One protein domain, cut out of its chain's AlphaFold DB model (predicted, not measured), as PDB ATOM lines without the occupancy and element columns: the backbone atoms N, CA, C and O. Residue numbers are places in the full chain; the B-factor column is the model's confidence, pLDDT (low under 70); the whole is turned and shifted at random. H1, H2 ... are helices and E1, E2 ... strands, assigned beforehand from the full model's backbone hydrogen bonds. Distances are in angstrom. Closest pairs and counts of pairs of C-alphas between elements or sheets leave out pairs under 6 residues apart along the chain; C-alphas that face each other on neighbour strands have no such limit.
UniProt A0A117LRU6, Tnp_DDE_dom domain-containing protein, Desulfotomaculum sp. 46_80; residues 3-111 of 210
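Overview. This is residues 3 to 111 of the 210 residues of the protein "Tnp_DDE_dom domain-containing protein" of Desulfotomaculum sp. 46_80 (UniProt A0A117LRU6). What does one see first in this model? An elongated domain with a twisted antiparallel sheet, E2 - E3 - E5 - E4, towards one end and helix H1 at the far end, where residues 14 to 20 stick out; short strand E1 packs on E2 and E3, and H3 runs on from E5 into the space between sheet and H1. What is it made of? The 109 printed residues hold three named helices and five named strands, in the order H1 E1 E2 E3 H2 E4 E5 H3; the class is mixed, helices and strands, with under half of the residues in named elements. How spread out is it? It is only just loose, close to compact, with a radius of gyration of the C-alphas of 16.0 A and spans of 49 by 26 by 21 A.

Arrangement. How is the sheet joined? E2, residues 62 to 66, and E3, residues 69 to 74, form a hairpin, with N 64 and O 71 2.9 A apart, within hydrogen-bond range. E5, residues 97 to 102, is E3's antiparallel neighbour, with N 72 and O 99 2.9 A apart, and forms a hairpin with E4, residues 90 to 92, where N 91 and O 98 are 2.8 A apart. What is near it? The closest C-alphas of E1, residues 51 to 53, and E2 are those of Ile 51 and Ala 63, 6.2 A apart. H2, residues 76 to 80, only grazes the sheet; E3, H2 and E4 form a split strand-helix-strand unit, two strands running the same way with E5 between them, and its crossover is right-handed. How do the other helices stand? H3, residues 103 to 111, only grazes the sheet, with the C-alphas of Gln 69 and Leu 103 its closest to E3, 5.3 A apart, while H1, residues 10 to 18, is not on it and is apart from H3. In H1, H2 and H3 every O i to N i+4 pair is within hydrogen-bond range.

Along the chain. Where are the longer elements? E5 measures 16.8 A from first to last C-alpha, E3 16.1 A, H1 12.4 A, H3 12.3 A and E2 12.2 A. Which points anchor them? H1 begins at C-alpha 10, (74.411, 120.146, 86.330), E3 at C-alpha 69, (67.839, 134.362, 91.304), and H3 ends at C-alpha 111, (68.489, 118.118, 97.731).

Size, cuts and confidence. How far does it reach? The two C-alphas farthest apart, those of Asn 19 and Asn 81, are 49.9 A apart. Is anything missing or long? The printed part has no cut, and the link from H1 to E1, 32 residues, is long. Where is confidence low? Residues 29 to 35 are under 70, against a mean pLDDT of 81.0 for the printed part.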
ATOM      1  N   VAL A   3      75.809 107.977  94.042       79.44
ATOM      2  CA  VAL A   3      77.034 108.708  93.710       79.44
ATOM      3  C   VAL A   3      77.536 109.486  94.930       79.44
ATOM      4  O   VAL A   3      76.770 109.851  95.829       79.44
ATOM      5  N   ASP A   4      78.851 109.680  95.008       79.62
ATOM      6  CA  ASP A   4      79.457 110.550  96.013       79.62
ATOM      7  C   ASP A   4      79.136 112.030  95.744       79.62
ATOM      8  O   ASP A   4      78.913 112.436  94.601       79.62
ATOM      9  N   GLY A   5      79.143 112.845  96.798       72.69
ATOM     10  CA  GLY A   5      78.766 114.259  96.723       72.69
ATOM     11  C   GLY A   5      79.660 115.122  95.840       72.69
ATOM     12  O   GLY A   5      79.225 116.175  95.383       72.69
ATOM     13  N   GLY A   6      80.886 114.674  95.555       74.38
ATOM     14  CA  GLY A   6      81.804 115.360  94.641       74.38
ATOM     15  C   GLY A   6      81.378 115.344  93.168       74.38
ATOM     16  O   GLY A   6      81.956 116.079  92.376       74.38
ATOM     17  N   PHE A   7      80.376 114.542  92.796       77.25
ATOM     18  CA  PHE A   7      79.847 114.468  91.427       77.25
ATOM     19  C   PHE A   7      78.549 115.266  91.234       77.25
ATOM     20  O   PHE A   7      77.870 115.110  90.222       77.25
ATOM     21  N   HIS A   8      78.200 116.128  92.190       76.00
ATOM     22  CA  HIS A   8      77.062 117.031  92.070       76.00
ATOM     23  C   HIS A   8      77.385 118.155  91.066       76.00
ATOM     24  O   HIS A   8      77.980 119.176  91.414       76.00
ATOM     25  N   SER A   9      77.025 117.947  89.801       78.88
ATOM     26  CA  SER A   9      77.135 118.945  88.733       78.88
ATOM     27  C   SER A   9      75.917 118.875  87.818       78.88
ATOM     28  O   SER A   9      75.286 117.827  87.697       78.88
ATOM     29  N   GLU A  10      75.580 120.007  87.205       78.81
ATOM     30  CA  GLU A  10      74.411 120.146  86.330       78.81
ATOM     31  C   GLU A  10      74.519 119.213  85.116       78.81
ATOM     32  O   GLU A  10      73.588 118.461  84.845       78.81
ATOM     33  N   ASP A  11      75.705 119.138  84.505       83.19
ATOM     34  CA  ASP A  11      76.003 118.244  83.380       83.19
ATOM     35  C   ASP A  11      75.748 116.765  83.719       83.19
ATOM     36  O   ASP A  11      75.241 116.002  82.895       83.19
ATOM     37  N   VAL A  12      76.081 116.342  84.946       83.25
ATOM     38  CA  VAL A  12      75.890 114.956  85.402       83.25
ATOM     39  C   VAL A  12      74.408 114.634  85.574       83.25
ATOM     40  O   VAL A  12      73.984 113.544  85.194       83.25
ATOM     41  N   HIS A  13      73.619 115.572  86.103       82.06
ATOM     42  CA  HIS A  13      72.168 115.408  86.228       82.06
ATOM     43  C   HIS A  13      71.483 115.397  84.861       82.06
ATOM     44  O   HIS A  13      70.692 114.496  84.603       82.06
ATOM     45  N   GLN A  14      71.859 116.304  83.957       84.50
ATOM     46  CA  GLN A  14      71.335 116.332  82.590       84.50
ATOM     47  C   GLN A  14      71.630 115.023  81.848       84.50
ATOM     48  O   GLN A  14      70.727 114.389  81.309       84.50
ATOM     49  N   THR A  15      72.883 114.563  81.892       86.56
ATOM     50  CA  THR A  15      73.275 113.286  81.275       86.56
ATOM     51  C   THR A  15      72.487 112.119  81.872       86.56
ATOM     52  O   THR A  15      72.145 111.165  81.177       86.56
ATOM     53  N   ALA A  16      72.208 112.147  83.173       86.56
ATOM     54  CA  ALA A  16      71.464 111.080  83.821       86.56
ATOM     55  C   ALA A  16      69.990 111.069  83.410       86.56
ATOM     56  O   ALA A  16      69.471 109.996  83.111       86.56
ATOM     57  N   GLU A  17      69.351 112.236  83.306       86.50
ATOM     58  CA  GLU A  17      67.988 112.370  82.783       86.50
ATOM     59  C   GLU A  17      67.884 111.871  81.338       86.50
ATOM     60  O   GLU A  17      66.996 111.073  81.033       86.50
ATOM     61  N   GLU A  18      68.838 112.239  80.478       89.62
ATOM     62  CA  GLU A  18      68.912 111.766  79.085       89.62
ATOM     63  C   GLU A  18      69.006 110.235  78.986       89.62
ATOM     64  O   GLU A  18      68.480 109.633  78.052       89.62
ATOM     65  N   ASN A  19      69.640 109.593  79.969       88.50
ATOM     66  CA  ASN A  19      69.778 108.138  80.040       88.50
ATOM     67  C   ASN A  19      68.698 107.454  80.903       88.50
ATOM     68  O   ASN A  19      68.763 106.240  81.101       88.50
ATOM     69  N   GLY A  20      67.721 108.196  81.439       86.75
ATOM     70  CA  GLY A  20      66.679 107.658  82.324       86.75
ATOM     71  C   GLY A  20      67.207 107.121  83.662       86.75
ATOM     72  O   GLY A  20      66.628 106.203  84.243       86.75
ATOM     73  N   ILE A  21      68.332 107.651  84.142       86.88
ATOM     74  CA  ILE A  21      69.001 107.234  85.376       86.88
ATOM     75  C   ILE A  21      68.672 108.231  86.487       86.88
ATOM     76  O   ILE A  21      69.090 109.382  86.453       86.88
ATOM     77  N   GLU A  22      68.010 107.771  87.546       83.00
ATOM     78  CA  GLU A  22      67.834 108.582  88.753       83.00
ATOM     79  C   GLU A  22      69.139 108.621  89.567       83.00
ATOM     80  O   GLU A  22      69.680 107.569  89.928       83.00
ATOM     81  N   ILE A  23      69.670 109.808  89.871       82.38
ATOM     82  CA  ILE A  23      70.868 109.974  90.708       82.38
ATOM     83  C   ILE A  23      70.470 110.212  92.164       82.38
ATOM     84  O   ILE A  23      69.754 111.152  92.493       82.38
ATOM     85  N   HIS A  24      71.040 109.411  93.062       79.50
ATOM     86  CA  HIS A  24      70.976 109.627  94.502       79.50
ATOM     87  C   HIS A  24      72.358 109.997  95.032       79.50
ATOM     88  O   HIS A  24      73.294 109.188  95.013       79.50
ATOM     89  N   LEU A  25      72.484 111.219  95.534       77.88
ATOM     90  CA  LEU A  25      73.710 111.684  96.166       77.88
ATOM     91  C   LEU A  25      73.771 111.181  97.611       77.88
ATOM     92  O   LEU A  25      72.821 111.302  98.382       77.88
ATOM     93  N   THR A  26      74.906 110.590  97.974       76.19
ATOM     94  CA  THR A  26      75.150 110.091  99.339       76.19
ATOM     95  C   THR A  26      75.531 111.204 100.314       76.19
ATOM     96  O   THR A  26      75.354 111.059 101.524       76.19
ATOM     97  N   ASN A  27      76.058 112.310  99.792       74.75
ATOM     98  CA  ASN A  27      76.387 113.519 100.528       74.75
ATOM     99  C   ASN A  27      76.337 114.720  99.573       74.75
ATOM    100  O   ASN A  27      76.407 114.538  98.363       74.75
ATOM    101  N   MET A  28      76.291 115.936 100.109       70.69
ATOM    102  CA  MET A  28      76.515 117.159  99.333       70.69
ATOM    103  C   MET A  28      77.856 117.770  99.699       70.69
ATOM    104  O   MET A  28      78.205 117.870 100.876       70.69
ATOM    105  N   SER A  29      78.603 118.219  98.695       60.09
ATOM    106  CA  SER A  29      79.748 119.098  98.915       60.09
ATOM    107  C   SER A  29      79.273 120.503  99.302       60.09
ATOM    108  O   SER A  29      78.380 121.062  98.667       60.09
ATOM    109  N   GLY A  30      79.901 121.097 100.319       59.53
ATOM    110  CA  GLY A  30      79.651 122.475 100.749       59.53
ATOM    111  C   GLY A  30      78.909 122.586 102.083       59.53
ATOM    112  O   GLY A  30      77.909 121.908 102.325       59.53
ATOM    113  N   THR A  31      79.409 123.476 102.939       60.31
ATOM    114  CA  THR A  31      78.907 123.715 104.295       60.31
ATOM    115  C   THR A  31      77.505 124.319 104.271       60.31
ATOM    116  O   THR A  31      77.219 125.224 103.484       60.31
ATOM    117  N   GLU A  32      76.625 123.826 105.142       64.44
ATOM    118  CA  GLU A  32      75.317 124.440 105.379       64.44
ATOM    119  C   GLU A  32      75.532 125.869 105.920       64.44
ATOM    120  O   GLU A  32      76.405 126.080 106.769       64.44
ATOM    121  N   PRO A  33      74.822 126.888 105.403       64.50
ATOM    122  CA  PRO A  33      75.044 128.267 105.820       64.50
ATOM    123  C   PRO A  33      74.623 128.467 107.285       64.50
ATOM    124  O   PRO A  33      73.468 128.737 107.572       64.50
ATOM    125  N   ALA A  34      75.579 128.407 108.215       60.16
ATOM    126  CA  ALA A  34      75.330 128.451 109.663       60.16
ATOM    127  C   ALA A  34      74.719 129.764 110.197       60.16
ATOM    128  O   ALA A  34      74.279 129.817 111.338       60.16
ATOM    129  N   LYS A  35      74.737 130.845 109.406       64.25
ATOM    130  CA  LYS A  35      74.292 132.185 109.832       64.25
ATOM    131  C   LYS A  35      72.927 132.593 109.286       64.25
ATOM    132  O   LYS A  35      72.437 133.657 109.648       64.25
ATOM    133  N   LYS A  36      72.357 131.821 108.361       76.25
ATOM    134  CA  LYS A  36      71.112 132.184 107.685       76.25
ATOM    135  C   LYS A  36      70.113 131.054 107.785       76.25
ATOM    136  O   LYS A  36      70.501 129.892 107.779       76.25
ATOM    137  N   ILE A  37      68.842 131.429 107.803       80.38
ATOM    138  CA  ILE A  37      67.728 130.488 107.747       80.38
ATOM    139  C   ILE A  37      67.917 129.579 106.517       80.38
ATOM    140  O   ILE A  37      68.338 130.067 105.453       80.38
ATOM    141  N   PRO A  38      67.667 128.267 106.616       78.12
ATOM    142  CA  PRO A  38      67.699 127.398 105.453       78.12
ATOM    143  C   PRO A  38      66.657 127.847 104.423       78.12
ATOM    144  O   PRO A  38      65.544 128.254 104.740       78.12
ATOM    145  N   VAL A  39      67.036 127.793 103.145       80.19
ATOM    146  CA  VAL A  39      66.182 128.254 102.035       80.19
ATOM    147  C   VAL A  39      64.887 127.442 101.933       80.19
ATOM    148  O   VAL A  39      63.896 127.942 101.416       80.19
ATOM    149  N   THR A  40      64.882 126.218 102.451       77.12
ATOM    150  CA  THR A  40      63.726 125.321 102.433       77.12
ATOM    151  C   THR A  40      62.612 125.720 103.399       77.12
ATOM    152  O   THR A  40      61.483 125.287 103.216       77.12
ATOM    153  N   GLU A  41      62.878 126.604 104.366       82.19
ATOM    154  CA  GLU A  41      61.825 127.189 105.210       82.19
ATOM    155  C   GLU A  41      60.991 128.255 104.481       82.19
ATOM    156  O   GLU A  41      59.951 128.686 104.980       82.19
ATOM    157  N   PHE A  42      61.425 128.706 103.299       82.31
ATOM    158  CA  PHE A  42      60.597 129.548 102.444       82.31
ATOM    159  C   PHE A  42      59.632 128.667 101.652       82.31
ATOM    160  O   PHE A  42      60.050 127.754 100.943       82.31
ATOM    161  N   ASP A  43      58.343 128.993 101.720       82.44
ATOM    162  CA  ASP A  43      57.329 128.347 100.893       82.44
ATOM    163  C   ASP A  43      57.523 128.815  99.447       82.44
ATOM    164  O   ASP A  43      57.303 129.988  99.119       82.44
ATOM    165  N   MET A  44      58.009 127.913  98.598       82.81
ATOM    166  CA  MET A  44      58.356 128.187  97.209       82.81
ATOM    167  C   MET A  44      57.587 127.267  96.270       82.81
ATOM    168  O   MET A  44      57.597 126.051  96.442       82.81
ATOM    169  N   ALA A  45      57.017 127.836  95.208       80.44
ATOM    170  CA  ALA A  45      56.414 127.057  94.136       80.44
ATOM    171  C   ALA A  45      57.466 126.156  93.465       80.44
ATOM    172  O   ALA A  45      58.547 126.611  93.078       80.44
ATOM    173  N   GLU A  46      57.151 124.870  93.322       71.75
ATOM    174  CA  GLU A  46      58.105 123.861  92.854       71.75
ATOM    175  C   GLU A  46      58.480 124.050  91.375       71.75
ATOM    176  O   GLU A  46      59.642 123.882  91.009       71.75
ATOM    177  N   THR A  47      57.519 124.495  90.558       70.69
ATOM    178  CA  THR A  47      57.651 124.673  89.102       70.69
ATOM    179  C   THR A  47      58.236 126.025  88.699       70.69
ATOM    180  O   THR A  47      59.040 126.099  87.776       70.69
ATOM    181  N   THR A  48      57.851 127.108  89.377       72.94
ATOM    182  CA  THR A  48      58.272 128.475  89.020       72.94
ATOM    183  C   THR A  48      59.402 129.006  89.898       72.94
ATOM    184  O   THR A  48      59.966 130.053  89.590       72.94
ATOM    185  N   ASN A  49      59.753 128.303  90.984       78.50
ATOM    186  CA  ASN A  49      60.733 128.729  91.990       78.50
ATOM    187  C   ASN A  49      60.457 130.129  92.557       78.50
ATOM    188  O   ASN A  49      61.383 130.826  92.971       78.50
ATOM    189  N   VAL A  50      59.188 130.541  92.578       83.69
ATOM    190  CA  VAL A  50      58.729 131.807  93.155       83.69
ATOM    191  C   VAL A  50      58.447 131.603  94.642       83.69
ATOM    192  O   VAL A  50      57.858 130.598  95.029       83.69
ATOM    193  N   ILE A  51      58.876 132.550  95.479       84.75
ATOM    194  CA  ILE A  51      58.585 132.544  96.920       84.75
ATOM    195  C   ILE A  51      57.139 133.005  97.124       84.75
ATOM    196  O   ILE A  51      56.813 134.147  96.806       84.75
ATOM    197  N   ASN A  52      56.300 132.138  97.685       84.25
ATOM    198  CA  ASN A  52      54.909 132.428  98.029       84.25
ATOM    199  C   ASN A  52      54.786 132.992  99.445       84.25
ATOM    200  O   ASN A  52      54.014 133.923  99.673       84.25
ATOM    201  N   LYS A  53      55.545 132.443 100.403       85.25
ATOM    202  CA  LYS A  53      55.544 132.901 101.799       85.25
ATOM    203  C   LYS A  53      56.939 132.864 102.401       85.25
ATOM    204  O   LYS A  53      57.774 132.028 102.054       85.25
ATOM    205  N   CYS A  54      57.192 133.791 103.317       84.06
ATOM    206  CA  CYS A  54      58.380 133.753 104.164       84.06
ATOM    207  C   CYS A  54      58.156 132.818 105.375       84.06
ATOM    208  O   CYS A  54      57.003 132.522 105.693       84.06
ATOM    209  N   PRO A  55      59.215 132.404 106.096       82.12
ATOM    210  CA  PRO A  55      59.086 131.596 107.320       82.12
ATOM    211  C   PRO A  55      58.221 132.260 108.405       82.12
ATOM    212  O   PRO A  55      57.589 131.581 109.203       82.12
ATOM    213  N   GLY A  56      58.127 133.595 108.402       79.69
ATOM    214  CA  GLY A  56      57.213 134.350 109.268       79.69
ATOM    215  C   GLY A  56      55.755 134.394 108.787       79.69
ATOM    216  O   GLY A  56      54.956 135.120 109.364       79.69
ATOM    217  N   GLY A  57      55.401 133.688 107.708       82.62
ATOM    218  CA  GLY A  57      54.035 133.586 107.182       82.62
ATOM    219  C   GLY A  57      53.561 134.747 106.298       82.62
ATOM    220  O   GLY A  57      52.440 134.704 105.792       82.62
ATOM    221  N   TYR A  58      54.386 135.771 106.065       85.19
ATOM    222  CA  TYR A  58      54.008 136.926 105.245       85.19
ATOM    223  C   TYR A  58      54.094 136.633 103.743       85.19
ATOM    224  O   TYR A  58      55.025 135.976 103.272       85.19
ATOM    225  N   VAL A  59      53.140 137.189 102.990       86.50
ATOM    226  CA  VAL A  59      53.059 137.097 101.524       86.50
ATOM    227  C   VAL A  59      53.799 138.288 100.892       86.50
ATOM    228  O   VAL A  59      53.610 139.427 101.335       86.50
ATOM    229  N   PRO A  60      54.655 138.072  99.877       88.06
ATOM    230  CA  PRO A  60      55.322 139.159  99.175       88.06
ATOM    231  C   PRO A  60      54.339 139.942  98.297       88.06
ATOM    232  O   PRO A  60      53.427 139.379  97.699       88.06
ATOM    233  N   LYS A  61      54.567 141.253  98.159       86.94
ATOM    234  CA  LYS A  61      53.839 142.109  97.204       86.94
ATOM    235  C   LYS A  61      54.170 141.753  95.759       86.94
ATOM    236  O   LYS A  61      53.325 141.848  94.879       86.94
ATOM    237  N   HIS A  62      55.428 141.398  95.519       84.69
ATOM    238  CA  HIS A  62      55.912 141.004  94.210       84.69
ATOM    239  C   HIS A  62      56.959 139.913  94.374       84.69
ATOM    240  O   HIS A  62      57.874 140.056  95.186       84.69
ATOM    241  N   ALA A  63      56.839 138.838  93.608       88.19
ATOM    242  CA  ALA A  63      57.809 137.761  93.599       88.19
ATOM    243  C   ALA A  63      58.000 137.255  92.171       88.19
ATOM    244  O   ALA A  63      57.052 137.183  91.392       88.19
ATOM    245  N   GLY A  64      59.239 136.928  91.827       86.94
ATOM    246  CA  GLY A  64      59.597 136.479  90.493       86.94
ATOM    247  C   GLY A  64      61.020 135.947  90.437       86.94
ATOM    248  O   GLY A  64      61.792 136.065  91.390       86.94
ATOM    249  N   VAL A  65      61.370 135.358  89.301       86.44
ATOM    250  CA  VAL A  65      62.725 134.882  89.025       86.44
ATOM    251  C   VAL A  65      63.372 135.829  88.024       86.44
ATOM    252  O   VAL A  65      62.805 136.118  86.974       86.44
ATOM    253  N   SER A  66      64.556 136.336  88.352       83.19
ATOM    254  CA  SER A  66      65.316 137.243  87.495       83.19
ATOM    255  C   SER A  66      66.805 136.925  87.583       83.19
ATOM    256  O   SER A  66      67.350 136.776  88.676       83.19
ATOM    257  N   GLY A  67      67.469 136.784  86.431       77.75
ATOM    258  CA  GLY A  67      68.923 136.589  86.359       77.75
ATOM    259  C   GLY A  67      69.448 135.364  87.122       77.75
ATOM    260  O   GLY A  67      70.512 135.436  87.730       77.75
ATOM    261  N   GLY A  68      68.687 134.263  87.157       81.00
ATOM    262  CA  GLY A  68      69.060 133.047  87.895       81.00
ATOM    263  C   GLY A  68      68.866 133.138  89.415       81.00
ATOM    264  O   GLY A  68      69.359 132.290  90.161       81.00
ATOM    265  N   GLN A  69      68.164 134.165  89.895       87.50
ATOM    266  CA  GLN A  69      67.839 134.362  91.304       87.50
ATOM    267  C   GLN A  69      66.331 134.493  91.488       87.50
ATOM    268  O   GLN A  69      65.650 135.140  90.694       87.50
ATOM    269  N   THR A  70      65.817 133.937  92.576       86.56
ATOM    270  CA  THR A  70      64.470 134.235  93.046       86.56
ATOM    271  C   THR A  70      64.505 135.521  93.861       86.56
ATOM    272  O   THR A  70      65.301 135.666  94.798       86.56
ATOM    273  N   VAL A  71      63.641 136.462  93.495       87.81
ATOM    274  CA  VAL A  71      63.512 137.775  94.119       87.81
ATOM    275  C   VAL A  71      62.098 137.930  94.660       87.81
ATOM    276  O   VAL A  71      61.127 137.703  93.942       87.81
ATOM    277  N   ALA A  72      61.982 138.339  95.921       89.31
ATOM    278  CA  ALA A  72      60.704 138.633  96.559       89.31
ATOM    279  C   ALA A  72      60.758 139.973  97.299       89.31
ATOM    280  O   ALA A  72      61.725 140.276  98.002       89.31
ATOM    281  N   HIS A  73      59.710 140.773  97.126       88.06
ATOM    282  CA  HIS A  73      59.531 142.097  97.705       88.06
ATOM    283  C   HIS A  73      58.470 142.040  98.799       88.06
ATOM    284  O   HIS A  73      57.313 141.709  98.540       88.06
ATOM    285  N   PHE A  74      58.861 142.402 100.015       88.31
ATOM    286  CA  PHE A  74      58.004 142.430 101.192       88.31
ATOM    287  C   PHE A  74      57.815 143.870 101.686       88.31
ATOM    288  O   PHE A  74      58.763 144.658 101.633       88.31
ATOM    289  N   PRO A  75      56.625 144.227 102.201       87.25
ATOM    290  CA  PRO A  75      56.422 145.527 102.828       87.25
ATOM    291  C   PRO A  75      57.287 145.681 104.084       87.25
ATOM    292  O   PRO A  75      57.536 144.713 104.806       87.25
ATOM    293  N   HIS A  76      57.702 146.914 104.387       85.00
ATOM    294  CA  HIS A  76      58.497 147.209 105.587       85.00
ATOM    295  C   HIS A  76      57.805 146.789 106.877       85.00
ATOM    296  O   HIS A  76      58.481 146.277 107.763       85.00
ATOM    297  N   GLU A  77      56.487 146.961 106.957       83.25
ATOM    298  CA  GLU A  77      55.664 146.594 108.116       83.25
ATOM    299  C   GLU A  77      55.797 145.106 108.460       83.25
ATOM    300  O   GLU A  77      56.028 144.760 109.615       83.25
ATOM    301  N   ALA A  78      55.774 144.233 107.446       80.00
ATOM    302  CA  ALA A  78      55.915 142.789 107.629       80.00
ATOM    303  C   ALA A  78      57.306 142.387 108.143       80.00
ATOM    304  O   ALA A  78      57.451 141.401 108.860       80.00
ATOM    305  N   CYS A  79      58.353 143.135 107.785       82.25
ATOM    306  CA  CYS A  79      59.713 142.811 108.208       82.25
ATOM    307  C   CYS A  79      60.164 143.575 109.464       82.25
ATOM    308  O   CYS A  79      61.202 143.215 110.021       82.25
ATOM    309  N   ALA A  80      59.477 144.645 109.881       77.94
ATOM    310  CA  ALA A  80      59.940 145.560 110.933       77.94
ATOM    311  C   ALA A  80      60.134 144.861 112.289       77.94
ATOM    312  O   ALA A  80      61.177 145.058 112.905       77.94
ATOM    313  N   ASN A  81      59.197 143.988 112.672       76.81
ATOM    314  CA  ASN A  81      59.211 143.244 113.939       76.81
ATOM    315  C   ASN A  81      59.455 141.736 113.747       76.81
ATOM    316  O   ASN A  81      58.989 140.920 114.533       76.81
ATOM    317  N   CYS A  82      60.142 141.338 112.674       81.69
ATOM    318  CA  CYS A  82      60.391 139.921 112.420       81.69
ATOM    319  C   CYS A  82      61.484 139.383 113.357       81.69
ATOM    320  O   CYS A  82      62.608 139.883 113.342       81.69
ATOM    321  N   GLU A  83      61.182 138.319 114.101       79.94
ATOM    322  CA  GLU A  83      62.126 137.634 115.000       79.94
ATOM    323  C   GLU A  83      63.363 137.114 114.254       79.94
ATOM    324  O   GLU A  83      64.481 137.133 114.761       79.94
ATOM    325  N   PHE A  84      63.186 136.734 112.988       80.75
ATOM    326  CA  PHE A  84      64.247 136.178 112.156       80.75
ATOM    327  C   PHE A  84      65.060 137.229 111.391       80.75
ATOM    328  O   PHE A  84      65.809 136.884 110.473       80.75
ATOM    329  N   ARG A  85      64.923 138.522 111.712       78.88
ATOM    330  CA  ARG A  85      65.532 139.618 110.939       78.88
ATOM    331  C   ARG A  85      67.046 139.469 110.769       78.88
ATOM    332  O   ARG A  85      67.545 139.718 109.674       78.88
ATOM    333  N   GLU A  86      67.757 139.032 111.805       80.00
ATOM    334  CA  GLU A  86      69.218 138.867 111.764       80.00
ATOM    335  C   GLU A  86      69.678 137.698 110.879       80.00
ATOM    336  O   GLU A  86      70.756 137.752 110.288       80.00
ATOM    337  N   GLN A  87      68.850 136.660 110.743       82.81
ATOM    338  CA  GLN A  87      69.170 135.434 109.999       82.81
ATOM    339  C   GLN A  87      68.515 135.396 108.607       82.81
ATOM    340  O   GLN A  87      68.768 134.492 107.803       82.81
ATOM    341  N   CYS A  88      67.667 136.376 108.294       83.56
ATOM    342  CA  CYS A  88      66.904 136.436 107.056       83.56
ATOM    343  C   CYS A  88      67.756 136.908 105.862       83.56
ATOM    344  O   CYS A  88      68.701 137.685 105.982       83.56
ATOM    345  N   TYR A  89      67.370 136.491 104.654       81.75
ATOM    346  CA  TYR A  89      67.946 136.979 103.392       81.75
ATOM    347  C   TYR A  89      67.454 138.382 102.996       81.75
ATOM    348  O   TYR A  89      67.839 138.886 101.937       81.75
ATOM    349  N   SER A  90      66.588 139.000 103.806       84.62
ATOM    350  CA  SER A  90      65.994 140.301 103.504       84.62
ATOM    351  C   SER A  90      67.015 141.436 103.618       84.62
ATOM    352  O   SER A  90      67.783 141.537 104.573       84.62
ATOM    353  N   LYS A  91      67.016 142.325 102.626       85.81
ATOM    354  CA  LYS A  91      67.755 143.589 102.638       85.81
ATOM    355  C   LYS A  91      66.764 144.740 102.578       85.81
ATOM    356  O   LYS A  91      65.907 144.778 101.697       85.81
ATOM    357  N   LYS A  92      66.893 145.694 103.500       85.75
ATOM    358  CA  LYS A  92      66.048 146.892 103.522       85.75
ATOM    359  C   LYS A  92      66.418 147.788 102.336       85.75
ATOM    360  O   LYS A  92      67.579 148.164 102.200       85.75
ATOM    361  N   GLN A  93      65.448 148.119 101.489       85.75
ATOM    362  CA  GLN A  93      65.575 149.166 100.474       85.75
ATOM    363  C   GLN A  93      64.662 150.347 100.822       85.75
ATOM    364  O   GLN A  93      63.940 150.319 101.819       85.75
ATOM    365  N   ALA A  94      64.715 151.406 100.009       81.12
ATOM    366  CA  ALA A  94      63.936 152.620 100.240       81.12
ATOM    367  C   ALA A  94      62.418 152.366 100.225       81.12
ATOM    368  O   ALA A  94      61.713 152.913 101.063       81.12
ATOM    369  N   LYS A  95      61.930 151.521  99.304       81.56
ATOM    370  CA  LYS A  95      60.491 151.258  99.115       81.56
ATOM    371  C   LYS A  95      60.008 149.972  99.782       81.56
ATOM    372  O   LYS A  95      58.982 149.995 100.440       81.56
ATOM    373  N   ASP A  96      60.778 148.889  99.655       87.12
ATOM    374  CA  ASP A  96      60.414 147.566 100.179       87.12
ATOM    375  C   ASP A  96      61.622 146.839 100.803       87.12
ATOM    376  O   ASP A  96      62.778 147.258 100.669       87.12
ATOM    377  N   CYS A  97      61.370 145.730 101.491       86.69
ATOM    378  CA  CYS A  97      62.390 144.774 101.914       86.69
ATOM    379  C   CYS A  97      62.533 143.680 100.850       86.69
ATOM    380  O   CYS A  97      61.562 143.016 100.501       86.69
ATOM    381  N   VAL A  98      63.744 143.480 100.326       88.31
ATOM    382  CA  VAL A  98      63.987 142.569  99.197       88.31
ATOM    383  C   VAL A  98      64.750 141.338  99.657       88.31
ATOM    384  O   VAL A  98      65.851 141.449 100.198       88.31
ATOM    385  N   VAL A  99      64.187 140.165  99.400       88.19
ATOM    386  CA  VAL A  99      64.838 138.863  99.551       88.19
ATOM    387  C   VAL A  99      65.367 138.436  98.188       88.19
ATOM    388  O   VAL A  99      64.621 138.432  97.211       88.19
ATOM    389  N   ARG A 100      66.657 138.094  98.112       87.94
ATOM    390  CA  ARG A 100      67.287 137.551  96.900       87.94
ATOM    391  C   ARG A 100      67.998 136.253  97.233       87.94
ATOM    392  O   ARG A 100      68.899 136.252  98.075       87.94
ATOM    393  N   ILE A 101      67.609 135.175  96.565       86.88
ATOM    394  CA  ILE A 101      68.178 133.842  96.759       86.88
ATOM    395  C   ILE A 101      68.562 133.286  95.388       86.88
ATOM    396  O   ILE A 101      67.793 133.366  94.438       86.88
ATOM    397  N   ASN A 102      69.770 132.739  95.267       86.25
ATOM    398  CA  ASN A 102      70.224 132.117  94.024       86.25
ATOM    399  C   ASN A 102      69.527 130.761  93.827       86.25
ATOM    400  O   ASN A 102      69.469 129.972  94.772       86.25
ATOM    401  N   LEU A 103      69.059 130.461  92.611       83.00
ATOM    402  CA  LEU A 103      68.404 129.187  92.285       83.00
ATOM    403  C   LEU A 103      69.290 127.978  92.613       83.00
ATOM    404  O   LEU A 103      68.804 126.985  93.146       83.00
ATOM    405  N   LYS A 104      70.610 128.088  92.411       80.62
ATOM    406  CA  LYS A 104      71.560 127.026  92.794       80.62
ATOM    407  C   LYS A 104      71.501 126.707  94.290       80.62
ATOM    408  O   LYS A 104      71.613 125.554  94.691       80.62
ATOM    409  N   THR A 105      71.296 127.723  95.129       80.50
ATOM    410  CA  THR A 105      71.152 127.553  96.580       80.50
ATOM    411  C   THR A 105      69.809 126.923  96.946       80.50
ATOM    412  O   THR A 105      69.768 126.109  97.866       80.50
ATOM    413  N   VAL A 106      68.738 127.253  96.217       82.12
ATOM    414  CA  VAL A 106      67.409 126.636  96.380       82.12
ATOM    415  C   VAL A 106      67.482 125.142  96.075       82.12
ATOM    416  O   VAL A 106      67.113 124.328  96.921       82.12
ATOM    417  N   ASN A 107      68.029 124.776  94.914       80.00
ATOM    418  CA  ASN A 107      68.147 123.381  94.487       80.00
ATOM    419  C   ASN A 107      69.014 122.574  95.461       80.00
ATOM    420  O   ASN A 107      68.591 121.524  95.939       80.00
ATOM    421  N   ALA A 108      70.166 123.119  95.865       79.12
ATOM    422  CA  ALA A 108      71.018 122.486  96.870       79.12
ATOM    423  C   ALA A 108      70.327 122.344  98.241       79.12
ATOM    424  O   ALA A 108      70.594 121.391  98.970       79.12
ATOM    425  N   GLY A 109      69.459 123.285  98.627       79.56
ATOM    426  CA  GLY A 109      68.639 123.182  99.837       79.56
ATOM    427  C   GLY A 109      67.640 122.027  99.756       79.56
ATOM    428  O   GLY A 109      67.627 121.169 100.639       79.56
ATOM    429  N   ARG A 110      66.873 121.955  98.659       80.56
ATOM    430  CA  ARG A 110      65.908 120.871  98.398       80.56
ATOM    431  C   ARG A 110      66.580 119.499  98.396       80.56
ATOM    432  O   ARG A 110      66.084 118.561  99.014       80.56
ATOM    433  N   GLU A 111      67.733 119.373  97.744       77.88
ATOM    434  CA  GLU A 111      68.489 118.118  97.731       77.88
ATOM    435  C   GLU A 111      68.965 117.701  99.128       77.88
ATOM    436  O   GLU A 111      68.878 116.525  99.485       77.88
TER     437      GLU A 111